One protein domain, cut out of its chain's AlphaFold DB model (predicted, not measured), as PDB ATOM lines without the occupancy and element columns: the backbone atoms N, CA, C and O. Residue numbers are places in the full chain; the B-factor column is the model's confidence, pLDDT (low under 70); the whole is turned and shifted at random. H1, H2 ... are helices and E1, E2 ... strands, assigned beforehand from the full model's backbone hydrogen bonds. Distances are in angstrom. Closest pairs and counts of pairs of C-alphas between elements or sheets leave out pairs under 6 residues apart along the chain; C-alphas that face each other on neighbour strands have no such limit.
ATOM      1  N   TRP A   5      16.742  16.427  28.198       97.56
ATOM      2  CA  TRP A   5      15.916  16.718  29.366       97.56
ATOM      3  C   TRP A   5      16.716  16.637  30.668       97.56
ATOM      4  O   TRP A   5      17.545  15.750  30.869       97.56
ATOM      5  N   ILE A   6      16.429  17.557  31.586       98.12
ATOM      6  CA  ILE A   6      16.873  17.510  32.978       98.12
ATOM      7  C   ILE A   6      15.634  17.161  33.792       98.12
ATOM      8  O   ILE A   6      14.747  17.995  33.945       98.12
ATOM      9  N   GLU A   7      15.558  15.926  34.277       97.31
ATOM     10  CA  GLU A   7      14.338  15.389  34.883       97.31
ATOM     11  C   GLU A   7      14.579  14.957  36.326       97.31
ATOM     12  O   GLU A   7      15.494  14.177  36.608       97.31
ATOM     13  N   ASN A   8      13.731  15.448  37.232       96.75
ATOM     14  CA  ASN A   8      13.648  15.037  38.636       96.75
ATOM     15  C   ASN A   8      15.002  15.022  39.362       96.75
ATOM     16  O   ASN A   8      15.247  14.190  40.242       96.75
ATOM     17  N   LYS A   9      15.904  15.944  39.009       97.25
ATOM     18  CA  LYS A   9      17.211  16.034  39.661       97.25
ATOM     19  C   LYS A   9      17.044  16.652  41.043       97.25
ATOM     20  O   LYS A   9      16.374  17.667  41.185       97.25
ATOM     21  N   THR A  10      17.700  16.078  42.046       96.94
ATOM     22  CA  THR A  10      17.848  16.676  43.383       96.94
ATOM     23  C   THR A  10      19.324  16.996  43.590       96.94
ATOM     24  O   THR A  10      20.048  16.197  44.188       96.94
ATOM     25  N   PRO A  11      19.826  18.085  42.989       97.00
ATOM     26  CA  PRO A  11      21.233  18.436  43.106       97.00
ATOM     27  C   PRO A  11      21.585  18.759  44.564       97.00
ATOM     28  O   PRO A  11      20.846  19.456  45.260       97.00
ATOM     29  N   ALA A  12      22.741  18.271  45.020       96.94
ATOM     30  CA  ALA A  12      23.189  18.518  46.389       96.94
ATOM     31  C   ALA A  12      23.552  19.994  46.630       96.94
ATOM     32  O   ALA A  12      23.364  20.526  47.723       96.94
ATOM     33  N   THR A  13      24.051  20.673  45.593       97.81
ATOM     34  CA  THR A  13      24.463  22.080  45.619       97.81
ATOM     35  C   THR A  13      24.073  22.786  44.322       97.81
ATOM     36  O   THR A  13      23.806  22.135  43.307       97.81
ATOM     37  N   GLY A  14      24.110  24.123  44.317       97.75
ATOM     38  CA  GLY A  14      23.894  24.895  43.087       97.75
ATOM     39  C   GLY A  14      24.942  24.608  42.010       97.75
ATOM     40  O   GLY A  14      24.624  24.626  40.827       97.75
ATOM     41  N   ALA A  15      26.168  24.238  42.396       98.31
ATOM     42  CA  ALA A  15      27.206  23.846  41.442       98.31
ATOM     43  C   ALA A  15      26.877  22.527  40.737       98.31
ATOM     44  O   ALA A  15      27.058  22.418  39.524       98.31
ATOM     45  N   VAL A  16      26.298  21.560  41.455       98.50
ATOM     46  CA  VAL A  16      25.758  20.337  40.845       98.50
ATOM     47  C   VAL A  16      24.574  20.660  39.928       98.50
ATOM     48  O   VAL A  16      24.478  20.090  38.844       98.50
ATOM     49  N   ALA A  17      23.705  21.603  40.307       98.44
ATOM     50  CA  ALA A  17      22.577  22.023  39.474       98.44
ATOM     51  C   ALA A  17      23.032  22.653  38.143       98.44
ATOM     52  O   ALA A  17      22.535  22.276  37.080       98.44
ATOM     53  N   ILE A  18      24.008  23.567  38.176       98.69
ATOM     54  CA  ILE A  18      24.589  24.145  36.955       98.69
ATOM     55  C   ILE A  18      25.325  23.075  36.152       98.69
ATOM     56  O   ILE A  18      25.154  23.009  34.940       98.69
ATOM     57  N   TYR A  19      26.069  22.176  36.799       98.62
ATOM     58  CA  TYR A  19      26.773  21.105  36.095       98.62
ATOM     59  C   TYR A  19      25.825  20.106  35.402       98.62
ATOM     60  O   TYR A  19      26.132  19.634  34.305       98.62
ATOM     61  N   ASN A  20      24.642  19.829  35.968       98.69
ATOM     62  CA  ASN A  20      23.594  19.058  35.283       98.69
ATOM     63  C   ASN A  20      23.172  19.737  33.974       98.69
ATOM     64  O   ASN A  20      23.050  19.073  32.945       98.69
ATOM     65  N   TRP A  21      22.976  21.059  34.007       98.69
ATOM     66  CA  TRP A  21      22.642  21.834  32.816       98.69
ATOM     67  C   TRP A  21      23.801  21.868  31.812       98.69
ATOM     68  O   TRP A  21      23.571  21.625  30.632       98.69
ATOM     69  N   VAL A  22      25.046  22.054  32.264       98.75
ATOM     70  CA  VAL A  22      26.245  21.986  31.405       98.75
ATOM     71  C   VAL A  22      26.321  20.631  30.703       98.75
ATOM     72  O   VAL A  22      26.538  20.574  29.498       98.75
ATOM     73  N   THR A  23      26.092  19.537  31.430       98.56
ATOM     74  CA  THR A  23      26.098  18.179  30.869       98.56
ATOM     75  C   THR A  23      25.023  18.016  29.792       98.56
ATOM     76  O   THR A  23      25.313  17.506  28.712       98.56
ATOM     77  N   ALA A  24      23.801  18.498  30.050       98.56
ATOM     78  CA  ALA A  24      22.723  18.494  29.062       98.56
ATOM     79  C   ALA A  24      23.051  19.370  27.840       98.56
ATOM     80  O   ALA A  24      22.773  18.974  26.711       98.56
ATOM     81  N   ALA A  25      23.694  20.524  28.042       98.50
ATOM     82  CA  ALA A  25      24.104  21.411  26.962       98.50
ATOM     83  C   ALA A  25      25.158  20.768  26.054       98.50
ATOM     84  O   ALA A  25      25.017  20.797  24.834       98.50
ATOM     85  N   LEU A  26      26.175  20.122  26.630       98.19
ATOM     86  CA  LEU A  26      27.177  19.385  25.852       98.19
ATOM     87  C   LEU A  26      26.544  18.234  25.062       98.19
ATOM     88  O   LEU A  26      26.865  18.048  23.890       98.19
ATOM     89  N   ALA A  27      25.594  17.511  25.659       97.88
ATOM     90  CA  ALA A  27      24.836  16.473  24.960       97.88
ATOM     91  C   ALA A  27      23.950  17.032  23.826       97.88
ATOM     92  O   ALA A  27      23.697  16.330  22.850       97.88
ATOM     93  N   ALA A  28      23.515  18.292  23.923       97.81
ATOM     94  CA  ALA A  28      22.761  19.001  22.886       97.81
ATOM     95  C   ALA A  28      23.657  19.642  21.804       97.81
ATOM     96  O   ALA A  28      23.150  20.327  20.919       97.81
ATOM     97  N   GLY A  29      24.979  19.440  21.866       97.38
ATOM     98  CA  GLY A  29      25.931  19.918  20.861       97.38
ATOM     99  C   GLY A  29      26.637  21.232  21.201       97.38
ATOM    100  O   GLY A  29      27.365  21.764  20.362       97.38
ATOM    101  N   PHE A  30      26.466  21.770  22.412       98.31
ATOM    102  CA  PHE A  30      27.290  22.891  22.863       98.31
ATOM    103  C   PHE A  30      28.742  22.433  23.017       98.31
ATOM    104  O   PHE A  30      29.025  21.276  23.323       98.31
ATOM    105  N   THR A  31      29.680  23.362  22.860       98.19
ATOM    106  CA  THR A  31      31.108  23.090  23.064       98.19
ATOM    107  C   THR A  31      31.609  23.811  24.306       98.19
ATOM    108  O   THR A  31      31.428  25.020  24.432       98.19
ATOM    109  N   LYS A  32      32.292  23.101  25.212       98.00
ATOM    110  CA  LYS A  32      33.051  23.720  26.309       98.00
ATOM    111  C   LYS A  32      34.379  24.217  25.756       98.00
ATOM    112  O   LYS A  32      35.287  23.430  25.529       98.00
ATOM    113  N   VAL A  33      34.449  25.513  25.463       97.56
ATOM    114  CA  VAL A  33      35.601  26.116  24.772       97.56
ATOM    115  C   VAL A  33      36.708  26.468  25.757       97.56
ATOM    116  O   VAL A  33      37.867  26.534  25.382       97.56
ATOM    117  N   GLU A  34      36.357  26.758  27.004       98.25
ATOM    118  CA  GLU A  34      37.301  27.049  28.080       98.25
ATOM    119  C   GLU A  34      36.608  26.832  29.417       98.25
ATOM    120  O   GLU A  34      35.392  27.000  29.530       98.25
ATOM    121  N   ASP A  35      37.362  26.441  30.430       98.62
ATOM    122  CA  ASP A  35      36.859  26.321  31.787       98.62
ATOM    123  C   ASP A  35      37.969  26.504  32.821       98.62
ATOM    124  O   ASP A  35      39.164  26.513  32.516       98.62
ATOM    125  N   SER A  36      37.551  26.670  34.066       98.50
ATOM    126  CA  SER A  36      38.431  26.692  35.220       98.50
ATOM    127  C   SER A  36      37.709  26.116  36.424       98.50
ATOM    128  O   SER A  36      36.544  26.430  36.672       98.50
ATOM    129  N   ASP A  37      38.422  25.330  37.221       98.19
ATOM    130  CA  ASP A  37      37.943  24.886  38.531       98.19
ATOM    131  C   ASP A  37      38.264  25.896  39.646       98.19
ATOM    132  O   ASP A  37      38.291  25.532  40.812       98.19
ATOM    133  N   GLY A  38      38.573  27.153  39.323       97.25
ATOM    134  CA  GLY A  38      38.932  28.179  40.310       97.25
ATOM    135  C   GLY A  38      40.388  28.114  40.787       97.25
ATOM    136  O   GLY A  38      40.843  29.025  41.477       97.25
ATOM    137  N   THR A  39      41.139  27.072  40.414       97.56
ATOM    138  CA  THR A  39      42.570  26.920  40.745       97.56
ATOM    139  C   THR A  39      43.438  26.695  39.512       97.56
ATOM    140  O   THR A  39      44.570  27.168  39.455       97.56
ATOM    141  N   THR A  40      42.890  26.022  38.503       98.12
ATOM    142  CA  THR A  40      43.556  25.696  37.248       98.12
ATOM    143  C   THR A  40      42.627  26.049  36.096       98.12
ATOM    144  O   THR A  40      41.458  25.678  36.100       98.12
ATOM    145  N   ARG A  41      43.149  26.750  35.090       97.88
ATOM    146  CA  ARG A  41      42.426  27.076  33.853       97.88
ATOM    147  C   ARG A  41      42.776  26.069  32.758       97.88
ATOM    148  O   ARG A  41      43.949  25.746  32.582       97.88
ATOM    149  N   SER A  42      41.790  25.660  31.963       98.06
ATOM    150  CA  SER A  42      41.997  24.956  30.695       98.06
ATOM    151  C   SER A  42      41.402  25.747  29.534       98.06
ATOM    152  O   SER A  42      40.187  25.856  29.373       98.06
ATOM    153  N   ALA A  43      42.283  26.236  28.658       95.56
ATOM    154  CA  ALA A  43      41.911  26.905  27.410       95.56
ATOM    155  C   ALA A  43      41.250  25.967  26.376       95.56
ATOM    156  O   ALA A  43      40.824  26.435  25.327       95.56
ATOM    157  N   GLY A  44      41.194  24.657  26.653       95.31
ATOM    158  CA  GLY A  44      40.499  23.658  25.836       95.31
ATOM    159  C   GLY A  44      39.220  23.116  26.477       95.31
ATOM    160  O   GLY A  44      38.642  22.172  25.947       95.31
ATOM    161  N   GLY A  45      38.800  23.657  27.628       96.62
ATOM    162  CA  GLY A  45      37.564  23.242  28.288       96.62
ATOM    163  C   GLY A  45      37.622  21.836  28.889       96.62
ATOM    164  O   GLY A  45      36.644  21.095  28.834       96.62
ATOM    165  N   THR A  46      38.769  21.425  29.423       97.31
ATOM    166  CA  THR A  46      38.974  20.068  29.962       97.31
ATOM    167  C   THR A  46      39.085  20.016  31.483       97.31
ATOM    168  O   THR A  46      39.137  18.916  32.025       97.31
ATOM    169  N   GLN A  47      39.135  21.156  32.179       98.19
ATOM    170  CA  GLN A  47      39.405  21.175  33.615       98.19
ATOM    171  C   GLN A  47      38.184  20.752  34.435       98.19
ATOM    172  O   GLN A  47      38.279  19.879  35.294       98.19
ATOM    173  N   VAL A  48      37.027  21.363  34.186       98.56
ATOM    174  CA  VAL A  48      35.811  21.144  34.975       98.56
ATOM    175  C   VAL A  48      35.139  19.849  34.531       98.56
ATOM    176  O   VAL A  48      34.578  19.751  33.438       98.56
ATOM    177  N   THR A  49      35.158  18.847  35.400       98.12
ATOM    178  CA  THR A  49      34.643  17.491  35.149       98.12
ATOM    179  C   THR A  49      33.553  17.074  36.132       98.12
ATOM    180  O   THR A  49      32.982  15.998  35.989       98.12
ATOM    181  N   SER A  50      33.222  17.916  37.115       98.12
ATOM    182  CA  SER A  50      32.108  17.676  38.030       98.12
ATOM    183  C   SER A  50      31.520  18.972  38.594       98.12
ATOM    184  O   SER A  50      32.136  20.037  38.533       98.12
ATOM    185  N   GLY A  51      30.335  18.870  39.199       97.50
ATOM    186  CA  GLY A  51      29.727  19.943  39.994       97.50
ATOM    187  C   GLY A  51      30.194  20.007  41.455       97.50
ATOM    188  O   GLY A  51      29.686  20.830  42.211       97.50
ATOM    189  N   ALA A  52      31.105  19.124  41.882       96.88
ATOM    190  CA  ALA A  52      31.631  19.094  43.249       96.88
ATOM    191  C   ALA A  52      32.705  20.176  43.468       96.88
ATOM    192  O   ALA A  52      33.120  20.840  42.523       96.88
ATOM    193  N   ALA A  53      33.153  20.359  44.710       96.62
ATOM    194  CA  ALA A  53      34.360  21.130  45.022       96.62
ATOM    195  C   ALA A  53      35.619  20.241  44.930       96.62
ATOM    196  O   ALA A  53      35.519  19.013  44.941       96.62
ATOM    197  N   GLY A  54      36.800  20.857  44.885       96.94
ATOM    198  CA  GLY A  54      38.088  20.184  44.696       96.94
ATOM    199  C   GLY A  54      38.560  20.187  43.239       96.94
ATOM    200  O   GLY A  54      38.026  20.921  42.408       96.94
ATOM    201  N   ALA A  55      39.591  19.399  42.932       97.56
ATOM    202  CA  ALA A  55      40.190  19.357  41.596       97.56
ATOM    203  C   ALA A  55      39.152  18.987  40.521       97.56
ATOM    204  O   ALA A  55      38.415  18.011  40.662       97.56
ATOM    205  N   GLY A  56      39.095  19.785  39.454       97.94
ATOM    206  CA  GLY A  56      38.124  19.643  38.369       97.94
ATOM    207  C   GLY A  56      36.675  19.956  38.758       97.94
ATOM    208  O   GLY A  56      35.741  19.579  38.047       97.94
ATOM    209  N   GLY A  57      36.469  20.617  39.894       97.88
ATOM    210  CA  GLY A  57      35.159  20.909  40.452       97.88
ATOM    211  C   GLY A  57      34.636  22.312  40.135       97.88
ATOM    212  O   GLY A  57      35.286  23.310  40.440       97.88
ATOM    213  N   LEU A  58      33.406  22.407  39.616       98.38
ATOM    214  CA  LEU A  58      32.686  23.685  39.474       98.38
ATOM    215  C   LEU A  58      32.254  24.275  40.833       98.38
ATOM    216  O   LEU A  58      31.821  25.420  40.903       98.38
ATOM    217  N   GLY A  59      32.344  23.503  41.918       97.75
ATOM    218  CA  GLY A  59      31.989  23.915  43.279       97.75
ATOM    219  C   GLY A  59      33.023  24.802  43.977       97.75
ATOM    220  O   GLY A  59      32.779  25.235  45.102       97.75
ATOM    221  N   ASN A  60      34.165  25.079  43.349       98.12
ATOM    222  CA  ASN A  60      35.180  25.977  43.900       98.12
ATOM    223  C   ASN A  60      34.816  27.452  43.674       98.12
ATOM    224  O   ASN A  60      34.064  27.805  42.764       98.12
ATOM    225  N   ASN A  61      35.374  28.337  44.501       97.12
ATOM    226  CA  ASN A  61      35.193  29.778  44.335       97.12
ATOM    227  C   ASN A  61      35.757  30.249  42.983       97.12
ATOM    228  O   ASN A  61      36.860  29.850  42.614       97.12
ATOM    229  N   ASN A  62      35.019  31.108  42.277       97.12
ATOM    230  CA  ASN A  62      35.361  31.637  40.952       97.12
ATOM    231  C   ASN A  62      35.542  30.590  39.842       97.12
ATOM    232  O   ASN A  62      35.957  30.958  38.744       97.12
ATOM    233  N   ALA A  63      35.200  29.319  40.078       98.38
ATOM    234  CA  ALA A  63      35.161  28.324  39.014       98.38
ATOM    235  C   ALA A  63      34.176  28.757  37.920       98.38
ATOM    236  O   ALA A  63      33.121  29.338  38.208       98.38
ATOM    237  N   TYR A  64      34.515  28.479  36.665       98.69
ATOM    238  CA  TYR A  64      33.701  28.879  35.529       98.69
ATOM    239  C   TYR A  64      33.750  27.887  34.374       98.69
ATOM    240  O   TYR A  64      34.702  27.128  34.203       98.69
ATOM    241  N   VAL A  65      32.716  27.939  33.540       98.81
ATOM    242  CA  VAL A  65      32.649  27.229  32.261       98.81
ATOM    243  C   VAL A  65      32.197  28.194  31.173       98.81
ATOM    244  O   VAL A  65      31.161  28.843  31.314       98.81
ATOM    245  N   ARG A  66      32.966  28.276  30.083       98.62
ATOM    246  CA  ARG A  66      32.612  28.990  28.852       98.62
ATOM    247  C   ARG A  66      32.082  27.993  27.832       98.62
ATOM    248  O   ARG A  66      32.811  27.110  27.367       98.62
ATOM    249  N   LEU A  67      30.822  28.159  27.459       98.62
ATOM    250  CA  LEU A  67      30.142  27.312  26.489       98.62
ATOM    251  C   LEU A  67      29.830  28.101  25.225       98.62
ATOM    252  O   LEU A  67      29.355  29.233  25.298       98.62
ATOM    253  N   ARG A  68      30.063  27.475  24.076       98.31
ATOM    254  CA  ARG A  68      29.663  27.971  22.760       98.31
ATOM    255  C   ARG A  68      28.459  27.194  22.263       98.31
ATOM    256  O   ARG A  68      28.424  25.967  22.390       98.31
ATOM    257  N   TYR A  69      27.498  27.920  21.708       97.69
ATOM    258  CA  TYR A  69      26.301  27.341  21.111       97.69
ATOM    259  C   TYR A  69      26.647  26.502  19.871       97.69
ATOM    260  O   TYR A  69      27.698  26.716  19.257       97.69
ATOM    261  N   PRO A  70      25.768  25.567  19.463       96.19
ATOM    262  CA  PRO A  70      25.999  24.742  18.276       96.19
ATOM    263  C   PRO A  70      26.086  25.542  16.966       96.19
ATOM    264  O   PRO A  70      26.692  25.076  16.005       96.19
ATOM    265  N   ASP A  71      25.528  26.760  16.922       92.19
ATOM    266  CA  ASP A  71      25.699  27.695  15.797       92.19
ATOM    267  C   ASP A  71      27.146  28.199  15.642       92.19
ATOM    268  O   ASP A  71      27.510  28.775  14.618       92.19
ATOM    269  N   GLY A  72      27.986  27.977  16.655       93.69
ATOM    270  CA  GLY A  72      29.359  28.435  16.707       93.69
ATOM    271  C   GLY A  72      29.496  29.939  16.934       93.69
ATOM    272  O   GLY A  72      30.623  30.417  16.980       93.69
ATOM    273  N   ILE A  73      28.412  30.698  17.065       91.19
ATOM    274  CA  ILE A  73      28.418  32.162  17.118       91.19
ATOM    275  C   ILE A  73      28.375  32.624  18.571       91.19
ATOM    276  O   ILE A  73      29.310  33.287  19.020       91.19
ATOM    277  N   ARG A  74      27.337  32.218  19.304       96.12
ATOM    278  CA  ARG A  74      27.048  32.702  20.659       96.12
ATOM    279  C   ARG A  74      27.886  31.996  21.709       96.12
ATOM    280  O   ARG A  74      28.154  30.794  21.608       96.12
ATOM    281  N   GLU A  75      28.222  32.715  22.774       98.06
ATOM    282  CA  GLU A  75      28.884  32.142  23.945       98.06
ATOM    283  C   GLU A  75      28.232  32.600  25.249       98.06
ATOM    284  O   GLU A  75      27.713  33.709  25.361       98.06
ATOM    285  N   LEU A  76      28.291  31.742  26.262       98.00
ATOM    286  CA  LEU A  76      27.904  32.065  27.629       98.00
ATOM    287  C   LEU A  76      28.980  31.617  28.610       98.00
ATOM    288  O   LEU A  76      29.708  30.654  28.350       98.00
ATOM    289  N   ILE A  77      29.053  32.297  29.750       98.56
ATOM    290  CA  ILE A  77      29.917  31.909  30.861       98.56
ATOM    291  C   ILE A  77      29.083  31.818  32.128       98.56
ATOM    292  O   ILE A  77      28.473  32.797  32.559       98.56
ATOM    293  N   TRP A  78      29.109  30.642  32.747       98.69
ATOM    294  CA  TRP A  78      28.688  30.470  34.130       98.69
ATOM    295  C   TRP A  78      29.899  30.614  35.030       98.69
ATOM    296  O   TRP A  78      30.868  29.881  34.849       98.69
ATOM    297  N   GLN A  79      29.828  31.510  36.011       98.44
ATOM    298  CA  GLN A  79      30.862  31.696  37.025       98.44
ATOM    299  C   GLN A  79      30.241  31.584  38.420       98.44
ATOM    300  O   GLN A  79      29.238  32.240  38.726       98.44
ATOM    301  N   ARG A  80      30.839  30.747  39.269       98.06
ATOM    302  CA  ARG A  80      30.409  30.548  40.654       98.06
ATOM    303  C   ARG A  80      31.030  31.612  41.558       98.06
ATOM    304  O   ARG A  80      32.225  31.876  41.467       98.06
ATOM    305  N   GLY A  81      30.235  32.183  42.460       97.38
ATOM    306  CA  GLY A  81      30.742  33.032  43.540       97.38
ATOM    307  C   GLY A  81      31.321  32.222  44.703       97.38
ATOM    308  O   GLY A  81      31.622  31.034  44.572       97.38
ATOM    309  N   ALA A  82      31.426  32.843  45.880       95.31
ATOM    310  CA  ALA A  82      31.950  32.176  47.076       95.31
ATOM    311  C   ALA A  82      31.027  31.058  47.593       95.31
ATOM    312  O   ALA A  82      31.506  30.038  48.091       95.31
ATOM    313  N   ASN A  83      29.712  31.212  47.414       94.94
ATOM    314  CA  ASN A  83      28.693  30.287  47.907       94.94
ATOM    315  C   ASN A  83      28.029  29.510  46.763       94.94
ATOM    316  O   ASN A  83      27.913  30.014  45.647       94.94
ATOM    317  N   ASP A  84      27.495  28.322  47.064       95.19
ATOM    318  CA  ASP A  84      26.817  27.467  46.072       95.19
ATOM    319  C   ASP A  84      25.577  28.114  45.448       95.19
ATOM    320  O   ASP A  84      25.152  27.728  44.360       95.19
ATOM    321  N   GLN A  85      24.979  29.089  46.133       95.94
ATOM    322  CA  GLN A  85      23.763  29.756  45.680       95.94
ATOM    323  C   GLN A  85      24.041  30.906  44.717       95.94
ATOM    324  O   GLN A  85      23.141  31.285  43.969       95.94
ATOM    325  N   THR A  86      25.243  31.484  44.737       97.31
ATOM    326  CA  THR A  86      25.525  32.763  44.079       97.31
ATOM    327  C   THR A  86      26.268  32.568  42.769       97.31
ATOM    328  O   THR A  86      27.358  31.996  42.756       97.31
ATOM    329  N   TRP A  87      25.697  33.087  41.688       97.88
ATOM    330  CA  TRP A  87      26.187  32.885  40.330       97.88
ATOM    331  C   TRP A  87      26.251  34.196  39.563       97.88
ATOM    332  O   TRP A  87      25.549  35.162  39.877       97.88
ATOM    333  N   ARG A  88      27.107  34.201  38.547       97.75
ATOM    334  CA  ARG A  88      27.142  35.199  37.487       97.75
ATOM    335  C   ARG A  88      26.980  34.465  36.162       97.75
ATOM    336  O   ARG A  88      27.606  33.427  35.947       97.75
ATOM    337  N   LEU A  89      26.108  34.995  35.313       98.19
ATOM    338  CA  LEU A  89      25.907  34.526  33.946       98.19
ATOM    339  C   LEU A  89      26.205  35.692  33.018       98.19
ATOM    340  O   LEU A  89      25.528  36.721  33.093       98.19
ATOM    341  N   THR A  90      27.196  35.526  32.154       97.88
ATOM    342  CA  THR A  90      27.490  36.475  31.079       97.88
ATOM    343  C   THR A  90      27.266  35.831  29.722       97.88
ATOM    344  O   THR A  90      27.338  34.612  29.568       97.88
ATOM    345  N   TYR A  91      26.951  36.666  28.741       98.00
ATOM    346  CA  TYR A  91      26.557  36.271  27.399       98.00
ATOM    347  C   TYR A  91      27.237  37.167  26.367       98.00
ATOM    348  O   TYR A  91      27.354  38.369  26.585       98.00
ATOM    349  N   SER A  92      27.670  36.582  25.256       97.69
ATOM    350  CA  SER A  92      28.160  37.281  24.070       97.69
ATOM    351  C   SER A  92      27.351  36.802  22.868       97.69
ATOM    352  O   SER A  92      27.237  35.594  22.632       97.69
ATOM    353  N   ALA A  93      26.769  37.755  22.140       96.88
ATOM    354  CA  ALA A  93      25.865  37.478  21.031       96.88
ATOM    355  C   ALA A  93      26.617  37.137  19.736       96.88
ATOM    356  O   ALA A  93      26.161  36.281  18.983       96.88
ATOM    357  N   LEU A  94      27.777  37.760  19.498       95.75
ATOM    358  CA  LEU A  94      28.557  37.595  18.270       95.75
ATOM    359  C   LEU A  94      30.076  37.652  18.485       95.75
ATOM    360  O   LEU A  94      30.801  36.894  17.841       95.75
ATOM    361  N   ALA A  95      30.581  38.542  19.349       95.81
ATOM    362  CA  ALA A  95      32.025  38.818  19.402       95.81
ATOM    363  C   ALA A  95      32.844  37.677  20.023       95.81
ATOM    364  O   ALA A  95      34.034  37.554  19.727       95.81
ATOM    365  N   ARG A  96      32.194  36.822  20.827       96.50
ATOM    366  CA  ARG A  96      32.786  35.741  21.629       96.50
ATOM    367  C   ARG A  96      33.762  36.262  22.684       96.50
ATOM    368  O   ARG A  96      34.299  37.366  22.601       96.50
ATOM    369  N   PHE A  97      34.034  35.449  23.700       96.81
ATOM    370  CA  PHE A  97      34.933  35.844  24.783       96.81
ATOM    371  C   PHE A  97      36.397  35.585  24.412       96.81
ATOM    372  O   PHE A  97      37.027  34.669  24.940       96.81
ATOM    373  N   THR A  98      36.938  36.360  23.470       94.88
ATOM    374  CA  THR A  98      38.330  36.233  22.993       94.88
ATOM    375  C   THR A  98      39.291  37.254  23.603       94.88
ATOM    376  O   THR A  98      40.485  37.206  23.312       94.88
ATOM    377  N   GLY A  99      38.793  38.201  24.399       94.75
ATOM    378  CA  GLY A  99      39.575  39.270  25.014       94.75
ATOM    379  C   GLY A  99      39.923  39.032  26.486       94.75
ATOM    380  O   GLY A  99      39.567  38.019  27.092       94.75
ATOM    381  N   GLY A 100      40.606  40.023  27.065       94.19
ATOM    382  CA  GLY A 100      40.998  40.041  28.475       94.19
ATOM    383  C   GLY A 100      42.263  39.232  28.777       94.19
ATOM    384  O   GLY A 100      42.986  38.812  27.875       94.19
ATOM    385  N   SER A 101      42.512  39.023  30.071       94.12
ATOM    386  CA  SER A 101      43.623  38.211  30.593       94.12
ATOM    387  C   SER A 101      43.075  37.088  31.481       94.12
ATOM    388  O   SER A 101      43.251  37.137  32.698       94.12
ATOM    389  N   PRO A 102      42.348  36.112  30.905       95.69
ATOM    390  CA  PRO A 102      41.726  35.042  31.675       95.69
ATOM    391  C   PRO A 102      42.753  34.156  32.387       95.69
ATOM    392  O   PRO A 102      43.768  33.746  31.813       95.69
ATOM    393  N   ASP A 103      42.435  33.788  33.621       96.25
ATOM    394  CA  ASP A 103      43.222  32.882  34.454       96.25
ATOM    395  C   ASP A 103      42.303  31.930  35.235       96.25
ATOM    396  O   ASP A 103      41.155  31.701  34.849       96.25
ATOM    397  N   ALA A 104      42.813  31.308  36.298       96.50
ATOM    398  CA  ALA A 104      42.039  30.380  37.114       96.50
ATOM    399  C   ALA A 104      40.790  31.018  37.755       96.50
ATOM    400  O   ALA A 104      39.810  30.324  38.005       96.50
ATOM    401  N   THR A 105      40.798  32.323  38.006       95.38
ATOM    402  CA  THR A 105      39.729  33.041  38.718       95.38
ATOM    403  C   THR A 105      39.093  34.168  37.908       95.38
ATOM    404  O   THR A 105      37.995  34.609  38.249       95.38
ATOM    405  N   HIS A 106      39.739  34.598  36.823       95.81
ATOM    406  CA  HIS A 106      39.254  35.638  35.923       95.81
ATOM    407  C   HIS A 106      38.741  35.035  34.616       95.81
ATOM    408  O   HIS A 106      39.450  34.285  33.941       95.81
ATOM    409  N   VAL A 107      37.506  35.389  34.257       96.94
ATOM    410  CA  VAL A 107      36.877  34.974  32.998       96.94
ATOM    411  C   VAL A 107      37.388  35.825  31.825       96.94
ATOM    412  O   VAL A 107      37.798  36.970  32.033       96.94
ATOM    413  N   PRO A 108      37.377  35.300  30.589       96.62
ATOM    414  CA  PRO A 108      37.662  36.102  29.401       96.62
ATOM    415  C   PRO A 108      36.557  37.135  29.146       96.62
ATOM    416  O   PRO A 108      35.427  36.967  29.602       96.62
ATOM    417  N   SER A 109      36.872  38.172  28.367       96.44
ATOM    418  CA  SER A 109      35.941  39.256  28.034       96.44
ATOM    419  C   SER A 109      35.548  39.259  26.553       96.44
ATOM    420  O   SER A 109      36.269  38.745  25.695       96.44
ATOM    421  N   ALA A 110      34.391  39.853  26.252       96.62
ATOM    422  CA  ALA A 110      33.912  40.112  24.893       96.62
ATOM    423  C   ALA A 110      33.485  41.579  24.768       96.62
ATOM    424  O   ALA A 110      32.955  42.156  25.725       96.62
ATOM    425  N   THR A 111      33.677  42.182  23.593       95.50
ATOM    426  CA  THR A 111      33.289  43.584  23.337       95.50
ATOM    427  C   THR A 111      31.780  43.803  23.371       95.50
ATOM    428  O   THR A 111      31.329  44.922  23.584       95.50
ATOM    429  N   ASP A 112      31.008  42.739  23.182       95.69
ATOM    430  CA  ASP A 112      29.550  42.701  23.245       95.69
ATOM    431  C   ASP A 112      29.052  41.876  24.444       95.69
ATOM    432  O   ASP A 112      27.951  41.325  24.417       95.69
ATOM    433  N   SER A 113      29.886  41.715  25.475       95.06
ATOM    434  CA  SER A 113      29.477  40.955  26.651       95.06
ATOM    435  C   SER A 113      28.363  41.681  27.406       95.06
ATOM    436  O   SER A 113      28.430  42.878  27.686       95.06
ATOM    437  N   ALA A 114      27.337  40.925  27.775       95.56
ATOM    438  CA  ALA A 114      26.247  41.356  28.630       95.56
ATOM    439  C   ALA A 114      26.174  40.470  29.875       95.56
ATOM    440  O   ALA A 114      26.371  39.256  29.805       95.56
ATOM    441  N   THR A 115      25.865  41.068  31.027       95.88
ATOM    442  CA  THR A 115      25.594  40.310  32.257       95.88
ATOM    443  C   THR A 115      24.095  40.056  32.378       95.88
ATOM    444  O   THR A 115      23.304  40.996  32.380       95.88
ATOM    445  N   VAL A 116      23.717  38.784  32.501       96.81
ATOM    446  CA  VAL A 116      22.329  38.317  32.651       96.81
ATOM    447  C   VAL A 116      21.977  38.109  34.126       96.81
ATOM    448  O   VAL A 116      20.878  38.432  34.561       96.81
ATOM    449  N   ILE A 117      22.917  37.582  34.917       96.12
ATOM    450  CA  ILE A 117      22.775  37.357  36.366       96.12
ATOM    451  C   ILE A 117      24.033  37.876  37.050       96.12
ATOM    452  O   ILE A 117      25.133  37.637  36.553       96.12
ATOM    453  N   GLY A 118      23.879  38.535  38.201       95.25
ATOM    454  CA  GLY A 118      24.987  39.197  38.889       95.25
ATOM    455  C   GLY A 118      25.255  40.588  38.319       95.25
ATOM    456  O   GLY A 118      24.386  41.194  37.696       95.25
ATOM    457  N   ALA A 119      26.450  41.117  38.553       94.06
ATOM    458  CA  ALA A 119      26.922  42.366  37.962       94.06
ATOM    459  C   ALA A 119      28.462  42.411  38.021       94.06
ATOM    460  O   ALA A 119      29.131  41.377  38.092       94.06
ATOM    461  N   GLY A 120      29.028  43.617  37.981       93.12
ATOM    462  CA  GLY A 120      30.469  43.826  38.051       93.12
ATOM    463  C   GLY A 120      31.187  43.538  36.734       93.12
ATOM    464  O   GLY A 120      30.575  43.271  35.697       93.12
ATOM    465  N   THR A 121      32.508  43.642  36.790       92.06
ATOM    466  CA  THR A 121      33.408  43.400  35.656       92.06
ATOM    467  C   THR A 121      34.031  42.016  35.767       92.06
ATOM    468  O   THR A 121      33.917  41.359  36.797       92.06
ATOM    469  N   ASP A 122      34.747  41.578  34.738       88.62
ATOM    470  CA  ASP A 122      35.439  40.283  34.777       88.62
ATOM    471  C   ASP A 122      36.599  40.259  35.789       88.62
ATOM    472  O   ASP A 122      36.930  39.201  36.317       88.62
ATOM    473  N   ALA A 123      37.164  41.430  36.112       87.44
ATOM    474  CA  ALA A 123      38.192  41.601  37.143       87.44
ATOM    475  C   ALA A 123      37.619  41.681  38.570       87.44
ATOM    476  O   ALA A 123      38.287  41.308  39.530       87.44
ATOM    477  N   SER A 124      36.384  42.168  38.713       92.56
ATOM    478  CA  SER A 124      35.705  42.335  40.001       92.56
ATOM    479  C   SER A 124      34.233  41.931  39.867       92.56
ATOM    480  O   SER A 124      33.351  42.803  39.884       92.56
ATOM    481  N   PRO A 125      33.945  40.630  39.675       95.44
ATOM    482  CA  PRO A 125      32.585  40.164  39.460       95.44
ATOM    483  C   PRO A 125      31.770  40.291  40.744       95.44
ATOM    484  O   PRO A 125      32.264  40.073  41.853       95.44
ATOM    485  N   THR A 126      30.486  40.598  40.595       96.12
ATOM    486  CA  THR A 126      29.514  40.456  41.677       96.12
ATOM    487  C   THR A 126      28.473  39.419  41.291       96.12
ATOM    488  O   THR A 126      28.101  39.258  40.128       96.12
ATOM    489  N   PHE A 127      28.013  38.676  42.290       96.75
ATOM    490  CA  PHE A 127      27.182  37.496  42.095       96.75
ATOM    491  C   PHE A 127      25.786  37.735  42.657       96.75
ATOM    492  O   PHE A 127      25.582  38.585  43.524       96.75
ATOM    493  N   SER A 128      24.808  36.975  42.179       96.69
ATOM    494  CA  SER A 128      23.445  37.003  42.712       96.69
ATOM    495  C   SER A 128      22.980  35.601  43.060       96.69
ATOM    496  O   SER A 128      23.348  34.636  42.390       96.69
ATOM    497  N   SER A 129      22.187  35.482  44.123       96.38
ATOM    498  CA  SER A 129      21.621  34.200  44.537       96.38
ATOM    499  C   SER A 129      20.645  33.707  43.475       96.38
ATOM    500  O   SER A 129      19.601  34.312  43.282       96.38
ATOM    501  N   LEU A 130      20.982  32.627  42.779       96.38
ATOM    502  CA  LEU A 130      20.099  31.977  41.813       96.38
ATOM    503  C   LEU A 130      19.286  30.866  42.481       96.38
ATOM    504  O   LEU A 130      18.081  30.769  42.258       96.38
TER     505      LEU A 130
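This is residues 5 to 130 of the 316 residues of an uncharacterized protein of Rhodocyclaceae bacterium (UniProt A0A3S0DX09). Little of this model is regular structure: a twisted sheet of five antiparallel strands, E2 E3 E4 E5 E6 in order, has helix H1 over one face, with E1 beyond the helix and long loops besides. The 126 printed residues run E1 H1 E2 E3 E4 E5 E6, class mixed, with 48 residues in named elements. The whole is compact, radius of gyration of the C-alphas 13.1 A, spans 37 by 30 by 24 A.

E1, residues 5 to 9, pairs with no named strand; its closest C-alpha to H1, residues 14 to 27, is Trp 5, 7.0 A from that of Ala 24. In H1 every O i to N i+4 pair is within hydrogen-bond range. E2, residues 31 to 36, E3, 64 to 68, E4, 75 to 80, E5, 86 to 92, and E6, 113 to 117, form a meander, each strand the antiparallel neighbour and hairpin partner of the one before. Within hydrogen-bond range are N 33 and O 66, 3.0 A; N 67 and O 76, 2.9 A; N 77 and O 90, 2.9 A; N 91 and O 114, 2.9 A. H1 is on the sheet, height over the sheet 9.5 A, over E3 and E4, along the strands at 23 degrees to E3 on the local plane; E2 is only just not under it, with 2 C-alphas of H1 falling on it.

E1 begins at C-alpha 5 (15.916, 16.718, 29.366); E6 ends at C-alpha 117 (22.775, 37.357, 36.366). H1 measures 20.0 A and E5 20.7 A.

The printed part has no cut. Links E2 to E3 and E5 to E6 are long. No printed residue is under 70 in pLDDT.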